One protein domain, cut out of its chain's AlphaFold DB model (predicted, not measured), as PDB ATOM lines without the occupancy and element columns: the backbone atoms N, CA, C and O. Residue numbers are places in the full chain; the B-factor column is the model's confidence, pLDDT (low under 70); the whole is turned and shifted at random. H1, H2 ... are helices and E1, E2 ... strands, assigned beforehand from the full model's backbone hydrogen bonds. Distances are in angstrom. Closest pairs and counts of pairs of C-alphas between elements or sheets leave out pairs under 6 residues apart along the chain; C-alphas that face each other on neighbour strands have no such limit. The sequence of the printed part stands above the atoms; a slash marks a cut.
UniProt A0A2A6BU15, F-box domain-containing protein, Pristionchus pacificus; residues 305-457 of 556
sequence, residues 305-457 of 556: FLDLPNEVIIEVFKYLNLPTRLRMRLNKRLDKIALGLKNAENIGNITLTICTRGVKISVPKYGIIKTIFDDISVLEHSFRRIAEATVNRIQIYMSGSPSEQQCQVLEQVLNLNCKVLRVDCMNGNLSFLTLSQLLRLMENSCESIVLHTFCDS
ATOM      1  N   PHE A 305     -46.706 -16.837  17.333       55.81
ATOM      2  CA  PHE A 305     -46.585 -18.291  17.527       55.81
ATOM      3  C   PHE A 305     -47.343 -18.772  18.777       55.81
ATOM      4  O   PHE A 305     -47.872 -19.879  18.817       55.81
ATOM      5  N   LEU A 306     -47.437 -17.912  19.796       68.31
ATOM      6  CA  LEU A 306     -48.189 -18.185  21.018       68.31
ATOM      7  C   LEU A 306     -49.707 -18.179  20.809       68.31
ATOM      8  O   LEU A 306     -50.421 -18.782  21.606       68.31
ATOM      9  N   ASP A 307     -50.205 -17.558  19.748       73.62
ATOM     10  CA  ASP A 307     -51.632 -17.512  19.423       73.62
ATOM     11  C   ASP A 307     -52.078 -18.745  18.625       73.62
ATOM     12  O   ASP A 307     -53.264 -18.904  18.324       73.62
ATOM     13  N   LEU A 308     -51.141 -19.639  18.288       69.62
ATOM     14  CA  LEU A 308     -51.454 -20.907  17.650       69.62
ATOM     15  C   LEU A 308     -52.165 -21.851  18.639       69.62
ATOM     16  O   LEU A 308     -51.851 -21.860  19.840       69.62
ATOM     17  N   PRO A 309     -53.113 -22.672  18.154       78.88
ATOM     18  CA  PRO A 309     -53.673 -23.776  18.925       78.88
ATOM     19  C   PRO A 309     -52.573 -24.729  19.410       78.88
ATOM     20  O   PRO A 309     -51.540 -24.895  18.753       78.88
ATOM     21  N   ASN A 310     -52.789 -25.366  20.564       81.31
ATOM     22  CA  ASN A 310     -51.789 -26.251  21.166       81.31
ATOM     23  C   ASN A 310     -51.434 -27.416  20.237       81.31
ATOM     24  O   ASN A 310     -50.288 -27.847  20.221       81.31
ATOM     25  N   GLU A 311     -52.389 -27.881  19.436       77.88
ATOM     26  CA  GLU A 311     -52.241 -28.966  18.469       77.88
ATOM     27  C   GLU A 311     -51.213 -28.599  17.390       77.88
ATOM     28  O   GLU A 311     -50.336 -29.395  17.070       77.88
ATOM     29  N   VAL A 312     -51.243 -27.359  16.894       65.62
ATOM     30  CA  VAL A 312     -50.274 -26.863  15.903       65.62
ATOM     31  C   VAL A 312     -48.891 -26.719  16.529       65.62
ATOM     32  O   VAL A 312     -47.886 -27.093  15.931       65.62
ATOM     33  N   ILE A 313     -48.831 -26.201  17.755       72.81
ATOM     34  CA  ILE A 313     -47.579 -26.061  18.503       72.81
ATOM     35  C   ILE A 313     -46.951 -27.441  18.748       72.81
ATOM     36  O   ILE A 313     -45.748 -27.602  18.554       72.81
ATOM     37  N   ILE A 314     -47.760 -28.438  19.122       74.12
ATOM     38  CA  ILE A 314     -47.355 -29.842  19.269       74.12
ATOM     39  C   ILE A 314     -46.719 -30.354  17.979       74.12
ATOM     40  O   ILE A 314     -45.623 -30.911  18.031       74.12
ATOM     41  N   GLU A 315     -47.357 -30.124  16.832       67.06
ATOM     42  CA  GLU A 315     -46.798 -30.522  15.539       67.06
ATOM     43  C   GLU A 315     -45.466 -29.822  15.257       67.06
ATOM     44  O   GLU A 315     -44.502 -30.480  14.877       67.06
ATOM     45  N   VAL A 316     -45.345 -28.522  15.541       68.44
ATOM     46  CA  VAL A 316     -44.072 -27.797  15.396       68.44
ATOM     47  C   VAL A 316     -42.975 -28.407  16.273       68.44
ATOM     48  O   VAL A 316     -41.864 -28.625  15.789       68.44
ATOM     49  N   PHE A 317     -43.273 -28.759  17.527       68.38
ATOM     50  CA  PHE A 317     -42.308 -29.423  18.408       68.38
ATOM     51  C   PHE A 317     -41.845 -30.788  17.886       68.38
ATOM     52  O   PHE A 317     -40.704 -31.165  18.160       68.38
ATOM     53  N   LYS A 318     -42.673 -31.513  17.122       68.50
ATOM     54  CA  LYS A 318     -42.272 -32.781  16.486       68.50
ATOM     55  C   LYS A 318     -41.229 -32.585  15.380       68.50
ATOM     56  O   LYS A 318     -40.417 -33.474  15.165       68.50
ATOM     57  N   TYR A 319     -41.204 -31.431  14.709       64.44
ATOM     58  CA  TYR A 319     -40.208 -31.134  13.665       64.44
ATOM     59  C   TYR A 319     -38.867 -30.647  14.209       64.44
ATOM     60  O   TYR A 319     -37.857 -30.670  13.501       64.44
ATOM     61  N   LEU A 320     -38.834 -30.186  15.458       67.50
ATOM     62  CA  LEU A 320     -37.599 -29.738  16.076       67.50
ATOM     63  C   LEU A 320     -36.764 -30.948  16.491       67.50
ATOM     64  O   LEU A 320     -37.202 -31.793  17.270       67.50
ATOM     65  N   ASN A 321     -35.523 -31.002  16.004       68.62
ATOM     66  CA  ASN A 321     -34.575 -32.015  16.449       68.62
ATOM     67  C   ASN A 321     -34.337 -31.912  17.966       68.62
ATOM     68  O   ASN A 321     -34.495 -30.846  18.574       68.62
ATOM     69  N   LEU A 322     -33.948 -33.032  18.584       76.56
ATOM     70  CA  LEU A 322     -33.792 -33.102  20.035       76.56
ATOM     71  C   LEU A 322     -32.858 -32.003  20.596       76.56
ATOM     72  O   LEU A 322     -33.287 -31.325  21.529       76.56
ATOM     73  N   PRO A 323     -31.658 -31.744  20.036       72.75
ATOM     74  CA  PRO A 323     -30.802 -30.653  20.509       72.75
ATOM     75  C   PRO A 323     -31.479 -29.275  20.507       72.75
ATOM     76  O   PRO A 323     -31.360 -28.535  21.483       72.75
ATOM     77  N   THR A 324     -32.224 -28.939  19.450       73.62
ATOM     78  CA  THR A 324     -32.966 -27.677  19.370       73.62
ATOM     79  C   THR A 324     -34.046 -27.619  20.443       73.62
ATOM     80  O   THR A 324     -34.118 -26.621  21.157       73.62
ATOM     81  N   ARG A 325     -34.824 -28.695  20.640       76.75
ATOM     82  CA  ARG A 325     -35.853 -28.751  21.699       76.75
ATOM     83  C   ARG A 325     -35.261 -28.536  23.091       76.75
ATOM     84  O   ARG A 325     -35.842 -27.806  23.891       76.75
ATOM     85  N   LEU A 326     -34.096 -29.130  23.359       78.19
ATOM     86  CA  LEU A 326     -33.401 -28.996  24.642       78.19
ATOM     87  C   LEU A 326     -32.804 -27.594  24.865       78.19
ATOM     88  O   LEU A 326     -32.478 -27.238  25.989       78.19
ATOM     89  N   ARG A 327     -32.642 -26.777  23.818       74.06
ATOM     90  CA  ARG A 327     -32.157 -25.391  23.945       74.06
ATOM     91  C   ARG A 327     -33.264 -24.369  24.149       74.06
ATOM     92  O   ARG A 327     -32.989 -23.247  24.571       74.06
ATOM     93  N   MET A 328     -34.503 -24.713  23.813       71.31
ATOM     94  CA  MET A 328     -35.580 -23.736  23.821       71.31
ATOM     95  C   MET A 328     -35.904 -23.269  25.239       71.31
ATOM     96  O   MET A 328     -36.268 -24.052  26.123       71.31
ATOM     97  N   ARG A 329     -35.868 -21.947  25.420       72.31
ATOM     98  CA  ARG A 329     -36.503 -21.277  26.553       72.31
ATOM     99  C   ARG A 329     -37.999 -21.204  26.274       72.31
ATOM    100  O   ARG A 329     -38.437 -20.482  25.383       72.31
ATOM    101  N   LEU A 330     -38.771 -21.994  27.010       76.69
ATOM    102  CA  LEU A 330     -40.219 -22.082  26.859       76.69
ATOM    103  C   LEU A 330     -40.902 -21.313  27.987       76.69
ATOM    104  O   LEU A 330     -40.472 -21.367  29.136       76.69
ATOM    105  N   ASN A 331     -41.987 -20.609  27.666       82.50
ATOM    106  CA  ASN A 331     -42.884 -20.100  28.700       82.50
ATOM    107  C   ASN A 331     -43.698 -21.257  29.311       82.50
ATOM    108  O   ASN A 331     -43.766 -22.343  28.739       82.50
ATOM    109  N   LYS A 332     -44.372 -21.014  30.442       82.56
ATOM    110  CA  LYS A 332     -45.129 -22.049  31.177       82.56
ATOM    111  C   LYS A 332     -46.130 -22.826  30.310       82.56
ATOM    112  O   LYS A 332     -46.334 -24.015  30.535       82.56
ATOM    113  N   ARG A 333     -46.765 -22.173  29.328       85.31
ATOM    114  CA  ARG A 333     -47.729 -22.829  28.430       85.31
ATOM    115  C   ARG A 333     -47.020 -23.772  27.462       85.31
ATOM    116  O   ARG A 333     -47.401 -24.934  27.384       85.31
ATOM    117  N   LEU A 334     -46.001 -23.287  26.752       81.19
ATOM    118  CA  LEU A 334     -45.217 -24.102  25.819       81.19
ATOM    119  C   LEU A 334     -44.494 -25.246  26.534       81.19
ATOM    120  O   LEU A 334     -44.405 -26.340  25.994       81.19
ATOM    121  N   ASP A 335     -44.026 -25.006  27.755       80.94
ATOM    122  CA  ASP A 335     -43.377 -26.010  28.593       80.94
ATOM    123  C   ASP A 335     -44.343 -27.139  28.976       80.94
ATOM    124  O   ASP A 335     -44.031 -28.311  28.787       80.94
ATOM    125  N   LYS A 336     -45.574 -26.796  29.388       83.94
ATOM    126  CA  LYS A 336     -46.639 -27.776  29.646       83.94
ATOM    127  C   LYS A 336     -47.012 -28.571  28.393       83.94
ATOM    128  O   LYS A 336     -47.282 -29.764  28.491       83.94
ATOM    129  N   ILE A 337     -47.030 -27.921  27.228       81.12
ATOM    130  CA  ILE A 337     -47.277 -28.591  25.946       81.12
ATOM    131  C   ILE A 337     -46.138 -29.564  25.627       81.12
ATOM    132  O   ILE A 337     -46.407 -30.716  25.304       81.12
ATOM    133  N   ALA A 338     -44.884 -29.128  25.768       76.00
ATOM    134  CA  ALA A 338     -43.708 -29.952  25.510       76.00
ATOM    135  C   ALA A 338     -43.634 -31.168  26.451       76.00
ATOM    136  O   ALA A 338     -43.350 -32.266  25.988       76.00
ATOM    137  N   LEU A 339     -43.956 -30.994  27.739       74.25
ATOM    138  CA  LEU A 339     -44.083 -32.085  28.719       74.25
ATOM    139  C   LEU A 339     -45.235 -33.045  28.389       74.25
ATOM    140  O   LEU A 339     -45.159 -34.235  28.672       74.25
ATOM    141  N   GLY A 340     -46.315 -32.524  27.801       70.56
ATOM    142  CA  GLY A 340     -47.490 -33.293  27.399       70.56
ATOM    143  C   GLY A 340     -47.315 -34.105  26.115       70.56
ATOM    144  O   GLY A 340     -48.237 -34.837  25.754       70.56
ATOM    145  N   LEU A 341     -46.164 -34.010  25.434       71.94
ATOM    146  CA  LEU A 341     -45.807 -34.826  24.266       71.94
ATOM    147  C   LEU A 341     -45.498 -36.270  24.688       71.94
ATOM    148  O   LEU A 341     -44.393 -36.779  24.501       71.94
ATOM    149  N   LYS A 342     -46.498 -36.949  25.252       58.06
ATOM    150  CA  LYS A 342     -46.437 -38.384  25.508       58.06
ATOM    151  C   LYS A 342     -46.316 -39.084  24.153       58.06
ATOM    152  O   LYS A 342     -47.117 -38.831  23.255       58.06
ATOM    153  N   ASN A 343     -45.329 -39.964  24.010       51.72
ATOM    154  CA  ASN A 343     -45.170 -40.882  22.871       51.72
ATOM    155  C   ASN A 343     -44.608 -40.303  21.561       51.72
ATOM    156  O   ASN A 343     -44.702 -40.978  20.538       51.72
ATOM    157  N   ALA A 344     -44.040 -39.094  21.534       49.62
ATOM    158  CA  ALA A 344     -43.742 -38.484  20.236       49.62
ATOM    159  C   ALA A 344     -42.652 -39.213  19.429       49.62
ATOM    160  O   ALA A 344     -42.826 -39.342  18.223       49.62
ATOM    161  N   GLU A 345     -41.570 -39.728  20.023       60.03
ATOM    162  CA  GLU A 345     -40.533 -40.425  19.248       60.03
ATOM    163  C   GLU A 345     -39.723 -41.390  20.117       60.03
ATOM    164  O   GLU A 345     -39.313 -41.035  21.221       60.03
ATOM    165  N   ASN A 346     -39.408 -42.573  19.579       67.50
ATOM    166  CA  ASN A 346     -38.240 -43.321  20.033       67.50
ATOM    167  C   ASN A 346     -37.006 -42.458  19.723       67.50
ATOM    168  O   ASN A 346     -36.637 -42.250  18.552       67.50
ATOM    169  N   ILE A 347     -36.432 -41.873  20.773       74.75
ATOM    170  CA  ILE A 347     -35.197 -41.116  20.665       74.75
ATOM    171  C   ILE A 347     -34.114 -42.149  20.367       74.75
ATOM    172  O   ILE A 347     -34.012 -43.158  21.051       74.75
ATOM    173  N   GLY A 348     -33.331 -41.921  19.312       83.06
ATOM    174  CA  GLY A 348     -32.250 -42.830  18.937       83.06
ATOM    175  C   GLY A 348     -31.125 -42.846  19.979       83.06
ATOM    176  O   GLY A 348     -31.334 -43.005  21.177       83.06
ATOM    177  N   ASN A 349     -29.893 -42.659  19.522       86.25
ATOM    178  CA  ASN A 349     -28.749 -42.669  20.425       86.25
ATOM    179  C   ASN A 349     -28.491 -41.249  20.939       86.25
ATOM    180  O   ASN A 349     -28.375 -40.318  20.141       86.25
ATOM    181  N   ILE A 350     -28.397 -41.075  22.254       88.31
ATOM    182  CA  ILE A 350     -27.921 -39.848  22.894       88.31
ATOM    183  C   ILE A 350     -26.487 -40.098  23.348       88.31
ATOM    184  O   ILE A 350     -26.227 -41.013  24.125       88.31
ATOM    185  N   THR A 351     -25.561 -39.258  22.901       88.75
ATOM    186  CA  THR A 351     -24.193 -39.222  23.416       88.75
ATOM    187  C   THR A 351     -23.975 -37.926  24.183       88.75
ATOM    188  O   THR A 351     -24.112 -36.833  23.628       88.75
ATOM    189  N   LEU A 352     -23.621 -38.057  25.453       89.31
ATOM    190  CA  LEU A 352     -23.256 -36.989  26.368       89.31
ATOM    191  C   LEU A 352     -21.743 -37.006  26.550       89.31
ATOM    192  O   LEU A 352     -21.164 -38.047  26.831       89.31
ATOM    193  N   THR A 353     -21.093 -35.861  26.397       87.94
ATOM    194  CA  THR A 353     -19.684 -35.683  26.751       87.94
ATOM    195  C   THR A 353     -19.590 -34.571  27.778       87.94
ATOM    196  O   THR A 353     -19.879 -33.415  27.466       87.94
ATOM    197  N   ILE A 354     -19.208 -34.920  28.998       85.44
ATOM    198  CA  ILE A 354     -19.017 -33.981  30.098       85.44
ATOM    199  C   ILE A 354     -17.553 -33.574  30.107       85.44
ATOM    200  O   ILE A 354     -16.659 -34.419  30.174       85.44
ATOM    201  N   CYS A 355     -17.315 -32.274  30.010       83.62
ATOM    202  CA  CYS A 355     -15.985 -31.695  30.081       83.62
ATOM    203  C   CYS A 355     -15.960 -30.571  31.117       83.62
ATOM    204  O   CYS A 355     -16.996 -30.110  31.596       83.62
ATOM    205  N   THR A 356     -14.770 -30.071  31.434       76.62
ATOM    206  CA  THR A 356     -14.592 -28.959  32.383       76.62
ATOM    207  C   THR A 356     -15.346 -27.685  31.988       76.62
ATOM    208  O   THR A 356     -15.651 -26.865  32.846       76.62
ATOM    209  N   ARG A 357     -15.658 -27.514  30.697       76.19
ATOM    210  CA  ARG A 357     -16.341 -26.329  30.155       76.19
ATOM    211  C   ARG A 357     -17.866 -26.457  30.079       76.19
ATOM    212  O   ARG A 357     -18.508 -25.481  29.725       76.19
ATOM    213  N   GLY A 358     -18.445 -27.624  30.369       82.69
ATOM    214  CA  GLY A 358     -19.894 -27.832  30.291       82.69
ATOM    215  C   GLY A 358     -20.282 -29.231  29.823       82.69
ATOM    216  O   GLY A 358     -19.509 -30.185  29.929       82.69
ATOM    217  N   VAL A 359     -21.502 -29.357  29.298       81.06
ATOM    218  CA  VAL A 359     -22.035 -30.630  28.788       81.06
ATOM    219  C   VAL A 359     -22.271 -30.518  27.291       81.06
ATOM    220  O   VAL A 359     -22.928 -29.598  26.800       81.06
ATOM    221  N   LYS A 360     -21.737 -31.480  26.544       83.44
ATOM    222  CA  LYS A 360     -21.916 -31.586  25.102       83.44
ATOM    223  C   LYS A 360     -22.857 -32.731  24.771       83.44
ATOM    224  O   LYS A 360     -22.653 -33.848  25.234       83.44
ATOM    225  N   ILE A 361     -23.844 -32.462  23.925       80.50
ATOM    226  CA  ILE A 361     -24.827 -33.460  23.489       80.50
ATOM    227  C   ILE A 361     -24.680 -33.691  21.991       80.50
ATOM    228  O   ILE A 361     -24.536 -32.741  21.218       80.50
ATOM    229  N   SER A 362     -24.718 -34.959  21.589       79.00
ATOM    230  CA  SER A 362     -24.743 -35.411  20.202       79.00
ATOM    231  C   SER A 362     -25.837 -36.460  20.024       79.00
ATOM    232  O   SER A 362     -25.951 -37.382  20.826       79.00
ATOM    233  N   VAL A 363     -26.635 -36.327  18.965       75.31
ATOM    234  CA  VAL A 363     -27.729 -37.254  18.638       75.31
ATOM    235  C   VAL A 363     -27.592 -37.640  17.161       75.31
ATOM    236  O   VAL A 363     -28.031 -36.871  16.304       75.31
ATOM    237  N   PRO A 364     -26.981 -38.795  16.825       66.12
ATOM    238  CA  PRO A 364     -26.595 -39.130  15.450       66.12
ATOM    239  C   PRO A 364     -27.749 -39.099  14.441       66.12
ATOM    240  O   PRO A 364     -27.557 -38.682  13.303       66.12
ATOM    241  N   LYS A 365     -28.965 -39.466  14.881       63.09
ATOM    242  CA  LYS A 365     -30.191 -39.493  14.060       63.09
ATOM    243  C   LYS A 365     -30.483 -38.160  13.353       63.09
ATOM    244  O   LYS A 365     -31.114 -38.161  12.304       63.09
ATOM    245  N   TYR A 366     -30.025 -37.035  13.903       54.16
ATOM    246  CA  TYR A 366     -30.304 -35.695  13.375       54.16
ATOM    247  C   TYR A 366     -29.062 -35.016  12.765       54.16
ATOM    248  O   TYR A 366     -29.032 -33.795  12.619       54.16
ATOM    249  N   GLY A 367     -28.036 -35.800  12.407       49.62
ATOM    250  CA  GLY A 367     -26.711 -35.301  12.038       49.62
ATOM    251  C   GLY A 367     -25.880 -34.941  13.274       49.62
ATOM    252  O   GLY A 367     -26.407 -34.759  14.372       49.62
ATOM    253  N   ILE A 368     -24.554 -34.854  13.127       46.22
ATOM    254  CA  ILE A 368     -23.641 -34.507  14.229       46.22
ATOM    255  C   ILE A 368     -23.821 -33.019  14.588       46.22
ATOM    256  O   ILE A 368     -23.018 -32.167  14.209       46.22
ATOM    257  N   ILE A 369     -24.879 -32.687  15.328       51.75
ATOM    258  CA  ILE A 369     -25.056 -31.372  15.947       51.75
ATOM    259  C   ILE A 369     -24.353 -31.427  17.301       51.75
ATOM    260  O   ILE A 369     -24.937 -31.774  18.327       51.75
ATOM    261  N   LYS A 370     -23.051 -31.123  17.289       56.50
ATOM    262  CA  LYS A 370     -22.247 -30.970  18.506       56.50
ATOM    263  C   LYS A 370     -22.691 -29.698  19.212       56.50
ATOM    264  O   LYS A 370     -22.276 -28.604  18.848       56.50
ATOM    265  N   THR A 371     -23.532 -29.862  20.220       61.06
ATOM    266  CA  THR A 371     -24.109 -28.735  20.943       61.06
ATOM    267  C   THR A 371     -23.459 -28.656  22.312       61.06
ATOM    268  O   THR A 371     -23.630 -29.578  23.105       61.06
ATOM    269  N   ILE A 372     -22.682 -27.601  22.570       64.75
ATOM    270  CA  ILE A 372     -22.154 -27.310  23.910       64.75
ATOM    271  C   ILE A 372     -23.208 -26.481  24.651       64.75
ATOM    272  O   ILE A 372     -23.777 -25.538  24.086       64.75
ATOM    273  N   PHE A 373     -23.519 -26.893  25.877       68.12
ATOM    274  CA  PHE A 373     -24.378 -26.175  26.807       68.12
ATOM    275  C   PHE A 373     -23.508 -25.608  27.925       68.12
ATOM    276  O   PHE A 373     -23.005 -26.363  28.759       68.12
ATOM    277  N   ASP A 374     -23.346 -24.286  27.915       68.94
ATOM    278  CA  ASP A 374     -22.628 -23.554  28.963       68.94
ATOM    279  C   ASP A 374     -23.543 -23.291  30.176       68.94
ATOM    280  O   ASP A 374     -23.087 -23.246  31.314       68.94
ATOM    281  N   ASP A 375     -24.858 -23.179  29.942       77.94
ATOM    282  CA  ASP A 375     -25.882 -23.038  30.982       77.94
ATOM    283  C   ASP A 375     -26.497 -24.405  31.319       77.94
ATOM    284  O   ASP A 375     -27.411 -24.900  30.648       77.94
ATOM    285  N   ILE A 376     -25.963 -25.026  32.368       78.25
ATOM    286  CA  ILE A 376     -26.340 -26.369  32.827       78.25
ATOM    287  C   ILE A 376     -27.785 -26.399  33.363       78.25
ATOM    288  O   ILE A 376     -28.485 -27.401  33.195       78.25
ATOM    289  N   SER A 377     -28.283 -25.286  33.916       78.69
ATOM    290  CA  SER A 377     -29.637 -25.199  34.489       78.69
ATOM    291  C   SER A 377     -30.738 -25.342  33.430       78.69
ATOM    292  O   SER A 377     -31.754 -26.013  33.639       78.69
ATOM    293  N   VAL A 378     -30.508 -24.778  32.238       78.88
ATOM    294  CA  VAL A 378     -31.404 -24.935  31.082       78.88
ATOM    295  C   VAL A 378     -31.476 -26.398  30.664       78.88
ATOM    296  O   VAL A 378     -32.544 -26.885  30.279       78.88
ATOM    297  N   LEU A 379     -30.350 -27.105  30.747       81.25
ATOM    298  CA  LEU A 379     -30.262 -28.487  30.313       81.25
ATOM    299  C   LEU A 379     -30.983 -29.439  31.274       81.25
ATOM    300  O   LEU A 379     -31.721 -30.315  30.822       81.25
ATOM    301  N   GLU A 380     -30.846 -29.217  32.579       82.25
ATOM    302  CA  GLU A 380     -31.560 -29.967  33.615       82.25
ATOM    303  C   GLU A 380     -33.084 -29.917  33.398       82.25
ATOM    304  O   GLU A 380     -33.755 -30.952  33.321       82.25
ATOM    305  N   HIS A 381     -33.640 -28.715  33.210       81.00
ATOM    306  CA  HIS A 381     -35.068 -28.544  32.940       81.00
ATOM    307  C   HIS A 381     -35.482 -29.190  31.610       81.00
ATOM    308  O   HIS A 381     -36.606 -29.671  31.449       81.00
ATOM    309  N   SER A 382     -34.581 -29.201  30.635       82.75
ATOM    310  CA  SER A 382     -34.862 -29.729  29.308       82.75
ATOM    311  C   SER A 382     -34.905 -31.254  29.275       82.75
ATOM    312  O   SER A 382     -35.755 -31.808  28.579       82.75
ATOM    313  N   PHE A 383     -34.081 -31.942  30.069       85.50
ATOM    314  CA  PHE A 383     -34.167 -33.399  30.214       85.50
ATOM    315  C   PHE A 383     -35.466 -33.848  30.881       85.50
ATOM    316  O   PHE A 383     -36.063 -34.829  30.437       85.50
ATOM    317  N   ARG A 384     -35.989 -33.079  31.845       82.50
ATOM    318  CA  ARG A 384     -37.312 -33.354  32.433       82.50
ATOM    319  C   ARG A 384     -38.428 -33.401  31.386       82.50
ATOM    320  O   ARG A 384     -39.351 -34.197  31.522       82.50
ATOM    321  N   ARG A 385     -38.329 -32.608  30.311       81.38
ATOM    322  CA  ARG A 385     -39.321 -32.596  29.215       81.38
ATOM    323  C   ARG A 385     -39.367 -33.892  28.417       81.38
ATOM    324  O   ARG A 385     -40.381 -34.168  27.791       81.38
ATOM    325  N   ILE A 386     -38.281 -34.660  28.416       82.19
ATOM    326  CA  ILE A 386     -38.180 -35.922  27.677       82.19
ATOM    327  C   ILE A 386     -38.123 -37.142  28.600       82.19
ATOM    328  O   ILE A 386     -37.830 -38.232  28.126       82.19
ATOM    329  N   ALA A 387     -38.423 -36.983  29.893       81.31
ATOM    330  CA  ALA A 387     -38.355 -38.065  30.876       81.31
ATOM    331  C   ALA A 387     -39.260 -39.257  30.537       81.31
ATOM    332  O   ALA A 387     -38.891 -40.403  30.774       81.31
ATOM    333  N   GLU A 388     -40.419 -38.995  29.929       80.06
ATOM    334  CA  GLU A 388     -41.346 -40.049  29.505       80.06
ATOM    335  C   GLU A 388     -40.984 -40.674  28.142       80.06
ATOM    336  O   GLU A 388     -41.605 -41.655  27.735       80.06
ATOM    337  N   ALA A 389     -39.997 -40.133  27.418       80.75
ATOM    338  CA  ALA A 389     -39.583 -40.675  26.127       80.75
ATOM    339  C   ALA A 389     -38.682 -41.906  26.302       80.75
ATOM    340  O   ALA A 389     -37.818 -41.942  27.177       80.75
ATOM    341  N   THR A 390     -38.844 -42.896  25.422       83.75
ATOM    342  CA  THR A 390     -37.921 -44.032  25.340       83.75
ATOM    343  C   THR A 390     -36.703 -43.653  24.502       83.75
ATOM    344  O   THR A 390     -36.841 -43.167  23.377       83.75
ATOM    345  N   VAL A 391     -35.513 -43.889  25.048       87.50
ATOM    346  CA  VAL A 391     -34.219 -43.675  24.397       87.50
ATOM    347  C   VAL A 391     -33.588 -45.029  24.066       87.50
ATOM    348  O   VAL A 391     -33.429 -45.876  24.942       87.50
ATOM    349  N   ASN A 392     -33.181 -45.255  22.818       88.50
ATOM    350  CA  ASN A 392     -32.544 -46.520  22.437       88.50
ATOM    351  C   ASN A 392     -31.210 -46.731  23.160       88.50
ATOM    352  O   ASN A 392     -30.970 -47.793  23.729       88.50
ATOM    353  N   ARG A 393     -30.335 -45.723  23.153       90.69
ATOM    354  CA  ARG A 393     -29.029 -45.811  23.810       90.69
ATOM    355  C   ARG A 393     -28.615 -44.468  24.380       90.69
ATOM    356  O   ARG A 393     -28.622 -43.472  23.662       90.69
ATOM    357  N   ILE A 394     -28.204 -44.454  25.639       93.19
ATOM    358  CA  ILE A 394     -27.541 -43.324  26.283       93.19
ATOM    359  C   ILE A 394     -26.080 -43.706  26.471       93.19
ATOM    360  O   ILE A 394     -25.776 -44.721  27.090       93.19
ATOM    361  N   GLN A 395     -25.175 -42.894  25.935       93.25
ATOM    362  CA  GLN A 395     -23.744 -43.042  26.149       93.25
ATOM    363  C   GLN A 395     -23.174 -41.783  26.787       93.25
ATOM    364  O   GLN A 395     -23.331 -40.691  26.247       93.25
ATOM    365  N   ILE A 396     -22.517 -41.933  27.930       92.94
ATOM    366  CA  ILE A 396     -21.968 -40.838  28.722       92.94
ATOM    367  C   ILE A 396     -20.455 -40.984  28.736       92.94
ATOM    368  O   ILE A 396     -19.941 -41.992  29.200       92.94
ATOM    369  N   TYR A 397     -19.757 -39.966  28.252       91.06
ATOM    370  CA  TYR A 397     -18.309 -39.850  28.300       91.06
ATOM    371  C   TYR A 397     -17.919 -38.743  29.267       91.06
ATOM    372  O   TYR A 397     -18.405 -37.616  29.138       91.06
ATOM    373  N   MET A 398     -17.023 -39.035  30.201       89.50
ATOM    374  CA  MET A 398     -16.538 -38.064  31.182       89.50
ATOM    375  C   MET A 398     -15.014 -38.059  31.211       89.50
ATOM    376  O   MET A 398     -14.379 -39.112  31.203       89.50
ATOM    377  N   SER A 399     -14.431 -36.861  31.233       83.69
ATOM    378  CA  SER A 399     -13.004 -36.654  31.480       83.69
ATOM    379  C   SER A 399     -12.831 -36.054  32.879       83.69
ATOM    380  O   SER A 399     -12.905 -34.832  33.027       83.69
ATOM    381  N   GLY A 400     -12.644 -36.906  33.890       82.94
ATOM    382  CA  GLY A 400     -12.561 -36.523  35.304       82.94
ATOM    383  C   GLY A 400     -13.907 -36.475  36.040       82.94
ATOM    384  O   GLY A 400     -14.948 -36.861  35.506       82.94
ATOM    385  N   SER A 401     -13.871 -36.010  37.291       82.62
ATOM    386  CA  SER A 401     -15.047 -35.941  38.167       82.62
ATOM    387  C   SER A 401     -16.003 -34.809  37.757       82.62
ATOM    388  O   SER A 401     -15.552 -33.669  37.609       82.62
ATOM    389  N   PRO A 402     -17.312 -35.083  37.593       85.88
ATOM    390  CA  PRO A 402     -18.295 -34.053  37.268       85.88
ATOM    391  C   PRO A 402     -18.459 -33.040  38.414       85.88
ATOM    392  O   PRO A 402     -18.349 -33.385  39.590       85.88
ATOM    393  N   SER A 403     -18.750 -31.780  38.075       87.50
ATOM    394  CA  SER A 403     -19.160 -30.765  39.056       87.50
ATOM    395  C   SER A 403     -20.559 -31.053  39.614       87.50
ATOM    396  O   SER A 403     -21.331 -31.793  39.009       87.50
ATOM    397  N   GLU A 404     -20.941 -30.421  40.728       86.12
ATOM    398  CA  GLU A 404     -22.271 -30.604  41.340       86.12
ATOM    399  C   GLU A 404     -23.426 -30.341  40.353       86.12
ATOM    400  O   GLU A 404     -24.366 -31.129  40.256       86.12
ATOM    401  N   GLN A 405     -23.323 -29.287  39.540       84.94
ATOM    402  CA  GLN A 405     -24.319 -28.982  38.505       84.94
ATOM    403  C   GLN A 405     -24.347 -30.053  37.400       84.94
ATOM    404  O   GLN A 405     -25.408 -30.398  36.881       84.94
ATOM    405  N   GLN A 406     -23.185 -30.600  37.030       86.94
ATOM    406  CA  GLN A 406     -23.109 -31.694  36.059       86.94
ATOM    407  C   GLN A 406     -23.726 -32.976  36.627       86.94
ATOM    408  O   GLN A 406     -24.445 -33.656  35.896       86.94
ATOM    409  N   CYS A 407     -23.533 -33.264  37.918       85.56
ATOM    410  CA  CYS A 407     -24.208 -34.361  38.613       85.56
ATOM    411  C   CYS A 407     -25.732 -34.215  38.546       85.56
ATOM    412  O   CYS A 407     -26.403 -35.171  38.174       85.56
ATOM    413  N   GLN A 408     -26.281 -33.020  38.785       85.75
ATOM    414  CA  GLN A 408     -27.729 -32.777  38.678       85.75
ATOM    415  C   GLN A 408     -28.274 -33.079  37.273       85.75
ATOM    416  O   GLN A 408     -29.335 -33.687  37.126       85.75
ATOM    417  N   VAL A 409     -27.540 -32.716  36.215       86.88
ATOM    418  CA  VAL A 409     -27.922 -33.086  34.841       86.88
ATOM    419  C   VAL A 409     -27.843 -34.590  34.623       86.88
ATOM    420  O   VAL A 409     -28.748 -35.158  34.012       86.88
ATOM    421  N   LEU A 410     -26.793 -35.246  35.120       87.88
ATOM    422  CA  LEU A 410     -26.647 -36.697  35.014       87.88
ATOM    423  C   LEU A 410     -27.787 -37.430  35.710       87.88
ATOM    424  O   LEU A 410     -28.326 -38.371  35.137       87.88
ATOM    425  N   GLU A 411     -28.221 -36.965  36.878       86.94
ATOM    426  CA  GLU A 411     -29.392 -37.511  37.563       86.94
ATOM    427  C   GLU A 411     -30.644 -37.433  36.683       86.94
ATOM    428  O   GLU A 411     -31.373 -38.418  36.568       86.94
ATOM    429  N   GLN A 412     -30.874 -36.307  35.993       87.25
ATOM    430  CA  GLN A 412     -32.001 -36.192  35.060       87.25
ATOM    431  C   GLN A 412     -31.861 -37.117  33.848       87.25
ATOM    432  O   GLN A 412     -32.855 -37.683  33.395       87.25
ATOM    433  N   VAL A 413     -30.646 -37.310  33.333       88.88
ATOM    434  CA  VAL A 413     -30.375 -38.252  32.236       88.88
ATOM    435  C   VAL A 413     -30.637 -39.696  32.676       88.88
ATOM    436  O   VAL A 413     -31.229 -40.469  31.930       88.88
ATOM    437  N   LEU A 414     -30.246 -40.059  33.896       88.06
ATOM    438  CA  LEU A 414     -30.484 -41.385  34.473       88.06
ATOM    439  C   LEU A 414     -31.950 -41.607  34.883       88.06
ATOM    440  O   LEU A 414     -32.332 -42.725  35.230       88.06
ATOM    441  N   ASN A 415     -32.778 -40.558  34.868       86.94
ATOM    442  CA  ASN A 415     -34.231 -40.664  35.018       86.94
ATOM    443  C   ASN A 415     -34.936 -40.992  33.688       86.94
ATOM    444  O   ASN A 415     -36.138 -41.250  33.704       86.94
ATOM    445  N   LEU A 416     -34.233 -40.960  32.549       88.12
ATOM    446  CA  LEU A 416     -34.819 -41.278  31.248       88.12
ATOM    447  C   LEU A 416     -35.031 -42.789  31.100       88.12
ATOM    448  O   LEU A 416     -34.189 -43.595  31.498       88.12
ATOM    449  N   ASN A 417     -36.122 -43.176  30.438       88.19
ATOM    450  CA  ASN A 417     -36.352 -44.568  30.060       88.19
ATOM    451  C   ASN A 417     -35.426 -44.936  28.897       88.19
ATOM    452  O   ASN A 417     -35.645 -44.483  27.773       88.19
ATOM    453  N   CYS A 418     -34.399 -45.754  29.135       91.12
ATOM    454  CA  CYS A 418     -33.465 -46.167  28.087       91.12
ATOM    455  C   CYS A 418     -33.313 -47.685  27.980       91.12
ATOM    456  O   CYS A 418     -33.317 -48.384  28.988       91.12
ATOM    457  N   LYS A 419     -33.143 -48.193  26.752       91.00
ATOM    458  CA  LYS A 419     -32.867 -49.621  26.510       91.00
ATOM    459  C   LYS A 419     -31.415 -49.975  26.818       91.00
ATOM    460  O   LYS A 419     -31.152 -51.033  27.374       91.00
ATOM    461  N   VAL A 420     -30.478 -49.095  26.466       91.94
ATOM    462  CA  VAL A 420     -29.041 -49.301  26.686       91.94
ATOM    463  C   VAL A 420     -28.434 -48.081  27.371       91.94
ATOM    464  O   VAL A 420     -28.525 -46.971  26.845       91.94
ATOM    465  N   LEU A 421     -27.753 -48.288  28.494       93.94
ATOM    466  CA  LEU A 421     -26.927 -47.282  29.157       93.94
ATOM    467  C   LEU A 421     -25.455 -47.688  29.082       93.94
ATOM    468  O   LEU A 421     -25.090 -48.796  29.467       93.94
ATOM    469  N   ARG A 422     -24.599 -46.770  28.635       93.38
ATOM    470  CA  ARG A 422     -23.144 -46.909  28.693       93.38
ATOM    471  C   ARG A 422     -22.518 -45.678  29.327       93.38
ATOM    472  O   ARG A 422     -22.801 -44.559  28.905       93.38
ATOM    473  N   VAL A 423     -21.656 -45.881  30.313       92.12
ATOM    474  CA  VAL A 423     -20.932 -44.815  31.005       92.12
ATOM    475  C   VAL A 423     -19.442 -45.116  30.951       92.12
ATOM    476  O   VAL A 423     -18.979 -46.118  31.486       92.12
ATOM    477  N   ASP A 424     -18.706 -44.232  30.291       89.44
ATOM    478  CA  ASP A 424     -17.265 -44.273  30.095       89.44
ATOM    479  C   ASP A 424     -16.654 -43.071  30.847       89.44
ATOM    480  O   ASP A 424     -16.865 -41.916  30.462       89.44
ATOM    481  N   CYS A 425     -15.911 -43.309  31.933       86.31
ATOM    482  CA  CYS A 425     -15.276 -42.241  32.715       86.31
ATOM    483  C   CYS A 425     -13.757 -42.421  32.733       86.31
ATOM    484  O   CYS A 425     -13.243 -43.375  33.309       86.31
ATOM    485  N   MET A 426     -13.038 -41.485  32.114       79.00
ATOM    486  CA  MET A 426     -11.578 -41.435  32.156       79.00
ATOM    487  C   MET A 426     -11.159 -40.811  33.494       79.00
ATOM    488  O   MET A 426     -11.432 -39.629  33.723       79.00
ATOM    489  N   ASN A 427     -10.490 -41.581  34.357       72.38
ATOM    490  CA  ASN A 427      -9.899 -41.119  35.626       72.38
ATOM    491  C   ASN A 427     -10.889 -40.554  36.665       72.38
ATOM    492  O   ASN A 427     -10.519 -39.704  37.474       72.38
ATOM    493  N   GLY A 428     -12.148 -40.990  36.649       70.69
ATOM    494  CA  GLY A 428     -13.154 -40.561  37.622       70.69
ATOM    495  C   GLY A 428     -13.959 -41.730  38.179       70.69
ATOM    496  O   GLY A 428     -13.951 -42.827  37.623       70.69
ATOM    497  N   ASN A 429     -14.666 -41.467  39.275       74.56
ATOM    498  CA  ASN A 429     -15.571 -42.395  39.952       74.56
ATOM    499  C   ASN A 429     -17.019 -41.897  39.798       74.56
ATOM    500  O   ASN A 429     -17.278 -40.691  39.830       74.56
ATOM    501  N   LEU A 430     -17.964 -42.823  39.650       78.69
ATOM    502  CA  LEU A 430     -19.403 -42.566  39.607       78.69
ATOM    503  C   LEU A 430     -20.008 -42.387  41.003       78.69
ATOM    504  O   LEU A 430     -20.981 -43.044  41.358       78.69
ATOM    505  N   SER A 431     -19.474 -41.464  41.802       77.06
ATOM    506  CA  SER A 431     -19.991 -41.214  43.157       77.06
ATOM    507  C   SER A 431     -21.450 -40.736  43.183       77.06
ATOM    508  O   SER A 431     -22.140 -40.927  44.180       77.06
ATOM    509  N   PHE A 432     -21.930 -40.143  42.086       79.00
ATOM    510  CA  PHE A 432     -23.320 -39.706  41.928       79.00
ATOM    511  C   PHE A 432     -24.289 -40.849  41.598       79.00
ATOM    512  O   PHE A 432     -25.496 -40.676  41.751       79.00
ATOM    513  N   LEU A 433     -23.788 -41.995  41.121       84.19
ATOM    514  CA  LEU A 433     -24.624 -43.129  40.755       84.19
ATOM    515  C   LEU A 433     -24.943 -43.934  42.016       84.19
ATOM    516  O   LEU A 433     -24.059 -44.526  42.631       84.19
ATOM    517  N   THR A 434     -26.205 -43.952  42.426       86.19
ATOM    518  CA  THR A 434     -26.643 -44.705  43.610       86.19
ATOM    519  C   THR A 434     -27.202 -46.074  43.224       86.19
ATOM    520  O   THR A 434     -27.684 -46.270  42.104       86.19
ATOM    521  N   LEU A 435     -27.243 -47.014  44.180       87.06
ATOM    522  CA  LEU A 435     -27.966 -48.273  43.979       87.06
ATOM    523  C   LEU A 435     -29.417 -48.006  43.548       87.06
ATOM    524  O   LEU A 435     -29.889 -48.614  42.596       87.06
ATOM    525  N   SER A 436     -30.124 -47.077  44.198       87.81
ATOM    526  CA  SER A 436     -31.531 -46.793  43.882       87.81
ATOM    527  C   SER A 436     -31.751 -46.359  42.428       87.81
ATOM    528  O   SER A 436     -32.744 -46.752  41.817       87.81
ATOM    529  N   GLN A 437     -30.821 -45.596  41.847       88.12
ATOM    530  CA  GLN A 437     -30.880 -45.211  40.436       88.12
ATOM    531  C   GLN A 437     -30.640 -46.406  39.511       88.12
ATOM    532  O   GLN A 437     -31.372 -46.565  38.533       88.12
ATOM    533  N   LEU A 438     -29.663 -47.261  39.833       88.44
ATOM    534  CA  LEU A 438     -29.398 -48.490  39.085       88.44
ATOM    535  C   LEU A 438     -30.579 -49.455  39.129       88.44
ATOM    536  O   LEU A 438     -30.988 -49.948  38.082       88.44
ATOM    537  N   LEU A 439     -31.170 -49.672  40.305       88.88
ATOM    538  CA  LEU A 439     -32.347 -50.526  40.452       88.88
ATOM    539  C   LEU A 439     -33.504 -50.023  39.603       88.88
ATOM    540  O   LEU A 439     -34.074 -50.788  38.836       88.88
ATOM    541  N   ARG A 440     -33.780 -48.719  39.656       88.31
ATOM    542  CA  ARG A 440     -34.823 -48.114  38.832       88.31
ATOM    543  C   ARG A 440     -34.549 -48.286  37.338       88.31
ATOM    544  O   ARG A 440     -35.475 -48.568  36.591       88.31
ATOM    545  N   LEU A 441     -33.304 -48.117  36.885       88.19
ATOM    546  CA  LEU A 441     -32.945 -48.358  35.482       88.19
ATOM    547  C   LEU A 441     -33.181 -49.818  35.093       88.19
ATOM    548  O   LEU A 441     -33.773 -50.082  34.052       88.19
ATOM    549  N   MET A 442     -32.772 -50.755  35.945       87.50
ATOM    550  CA  MET A 442     -32.979 -52.183  35.719       87.50
ATOM    551  C   MET A 442     -34.464 -52.545  35.671       87.50
ATOM    552  O   MET A 442     -34.880 -53.299  34.797       87.50
ATOM    553  N   GLU A 443     -35.272 -51.991  36.574       84.75
ATOM    554  CA  GLU A 443     -36.731 -52.149  36.602       84.75
ATOM    555  C   GLU A 443     -37.401 -51.524  35.364       84.75
ATOM    556  O   GLU A 443     -38.358 -52.082  34.823       84.75
ATOM    557  N   ASN A 444     -36.862 -50.412  34.856       77.62
ATOM    558  CA  ASN A 444     -37.431 -49.647  33.748       77.62
ATOM    559  C   ASN A 444     -36.897 -50.077  32.379       77.62
ATOM    560  O   ASN A 444     -36.131 -49.349  31.754       77.62
ATOM    561  N   SER A 445     -37.367 -51.204  31.837       77.12
ATOM    562  CA  SER A 445     -37.173 -51.607  30.422       77.12
ATOM    563  C   SER A 445     -35.727 -51.577  29.878       77.12
ATOM    564  O   SER A 445     -35.531 -51.676  28.666       77.12
ATOM    565  N   CYS A 446     -34.720 -51.433  30.744       89.12
ATOM    566  CA  CYS A 446     -33.328 -51.350  30.350       89.12
ATOM    567  C   CYS A 446     -32.813 -52.763  30.104       89.12
ATOM    568  O   CYS A 446     -32.805 -53.621  30.986       89.12
ATOM    569  N   GLU A 447     -32.404 -53.007  28.871       90.81
ATOM    570  CA  GLU A 447     -31.916 -54.295  28.405       90.81
ATOM    571  C   GLU A 447     -30.420 -54.442  28.718       90.81
ATOM    572  O   GLU A 447     -29.945 -55.557  28.932       90.81
ATOM    573  N   SER A 448     -29.676 -53.331  28.779       91.19
ATOM    574  CA  SER A 448     -28.224 -53.340  28.959       91.19
ATOM    575  C   SER A 448     -27.694 -52.152  29.760       91.19
ATOM    576  O   SER A 448     -27.936 -51.003  29.389       91.19
ATOM    577  N   ILE A 449     -26.818 -52.419  30.730       92.12
ATOM    578  CA  ILE A 449     -26.028 -51.396  31.434       92.12
ATOM    579  C   ILE A 449     -24.534 -51.724  31.338       92.12
ATOM    580  O   ILE A 449     -24.116 -52.841  31.625       92.12
ATOM    581  N   VAL A 450     -23.714 -50.745  30.955       91.12
ATOM    582  CA  VAL A 450     -22.254 -50.882  30.854       91.12
ATOM    583  C   VAL A 450     -21.577 -49.720  31.573       91.12
ATOM    584  O   VAL A 450     -21.718 -48.570  31.156       91.12
ATOM    585  N   LEU A 451     -20.839 -50.004  32.642       90.69
ATOM    586  CA  LEU A 451     -20.155 -49.013  33.470       90.69
ATOM    587  C   LEU A 451     -18.645 -49.280  33.449       90.69
ATOM    588  O   LEU A 451     -18.132 -50.112  34.195       90.69
ATOM    589  N   HIS A 452     -17.928 -48.551  32.594       85.56
ATOM    590  CA  HIS A 452     -16.473 -48.644  32.439       85.56
ATOM    591  C   HIS A 452     -15.736 -47.737  33.433       85.56
ATOM    592  O   HIS A 452     -14.903 -46.914  33.056       85.56
ATOM    593  N   THR A 453     -16.115 -47.809  34.705       83.00
ATOM    594  CA  THR A 453     -15.582 -46.968  35.785       83.00
ATOM    595  C   THR A 453     -16.063 -47.497  37.134       83.00
ATOM    596  O   THR A 453     -17.045 -48.242  37.200       83.00
ATOM    597  N   PHE A 454     -15.357 -47.134  38.204       81.06
ATOM    598  CA  PHE A 454     -15.718 -47.512  39.563       81.06
ATOM    599  C   PHE A 454     -16.971 -46.781  40.027       81.06
ATOM    600  O   PHE A 454     -17.200 -45.616  39.703       81.06
ATOM    601  N   CYS A 455     -17.750 -47.485  40.836       82.19
ATOM    602  CA  CYS A 455     -18.891 -46.942  41.549       82.19
ATOM    603  C   CYS A 455     -18.653 -47.182  43.043       82.19
ATOM    604  O   CYS A 455     -19.122 -48.177  43.593       82.19
ATOM    605  N   ASP A 456     -17.884 -46.306  43.701       81.00
ATOM    606  CA  ASP A 456     -17.514 -46.507  45.120       81.00
ATOM    607  C   ASP A 456     -18.725 -46.446  46.071       81.00
ATOM    608  O   ASP A 456     -18.633 -46.838  47.231       81.00
ATOM    609  N   SER A 457     -19.862 -45.945  45.591       83.88
ATOM    610  CA  SER A 457     -21.133 -45.921  46.314       83.88
ATOM    611  C   SER A 457     -21.771 -47.305  46.479       83.88
ATOM    612  O   SER A 457     -22.684 -47.441  47.293       83.88
TER     613      SER A 457
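This is residues 305 to 457 of the 556 residues of the protein "F-box domain-containing protein" of Pristionchus pacificus (UniProt A0A2A6BU15). A twisted wall of six strands has H5 and H6 over one face, with H4 packed side by side with H5. At one end H1 and H3 pack together as an arm that adds to the length, and H2 sits between this arm and the E3 and E2 side of the sheet, packed on H4. The printed part has 153 residues with six named helices and six named strands, in the order H1 H2 H3 E1 E2 E3 H4 E4 H5 E5 H6 E6. The mixed sheet runs E3 E2 E1 E4 E5 E6, and the class is mixed, helices and strands. The whole is compact, with a radius of gyration of the C-alphas of 15.6 A, and spans 51 by 33 by 27 A.

H1 is residues 310 to 319, 14.6 A long, beginning at C-alpha 310 (-51.789, -26.251, 21.166). H2 is residues 322 to 327 and H3 residues 332 to 339. E1, residues 347 to 355, is 23.4 A long; E2 is residues 358 to 362 and E3 residues 371 to 373. H4, residues 376 to 384, precedes E4, residues 390 to 399, 26.7 A, which bends by 56 degrees at residue 393. H5, residues 404 to 414, is 15.2 A long. E5, residues 417 to 426, 25.1 A, bends by 73 degrees at residue 420. H6 is residues 435 to 443, and E6, residues 448 to 454, ends at C-alpha 454 (-15.718, -47.512, 39.563).

E1, E2 and E3 form a meander, each strand the antiparallel neighbour of the one before, in two hairpins; N 353 and O 360 are 2.8 A apart, N 373 and O 359 2.9 A. E1, E4, E5 and E6 are parallel neighbours, with N 352 and O 395, N 396 and O 422, and N 450 and O 421 each 2.8 A apart, within hydrogen-bond range. E4, H5, E5 and E5, H6, E6 are strand-helix-strand units, parallel neighbours joined through a helix; E3, H4, E4 is a split one, with E2 and E1 between its strands. The three crossovers are right-handed. H5, 9.6 A over the sheet, and H6, 9.3 A, are on the same face. H4 touches H5 at a shallow tilt of 17 degrees, closest at the C-alphas of Glu 380 and Val 409, 4.9 A. H2 touches H4, closest at the C-alphas of Leu 326 and Ser 382, 4.9 A. H1 touches H3 at a steep tilt of 56 degrees, closest at the C-alphas of Ile 314 and Ile 337, 6.8 A; neither is on the sheet. In the six helices every O i to N i+4 pair is within hydrogen-bond range.

The two C-alphas farthest apart, Asp 307 and Asp 456, are 51.6 A apart. The printed part has no cut and no long link. Mean pLDDT of the printed part is 79.4; among the residues under 70 are 315 to 321, 342 to 346 and 364 to 374.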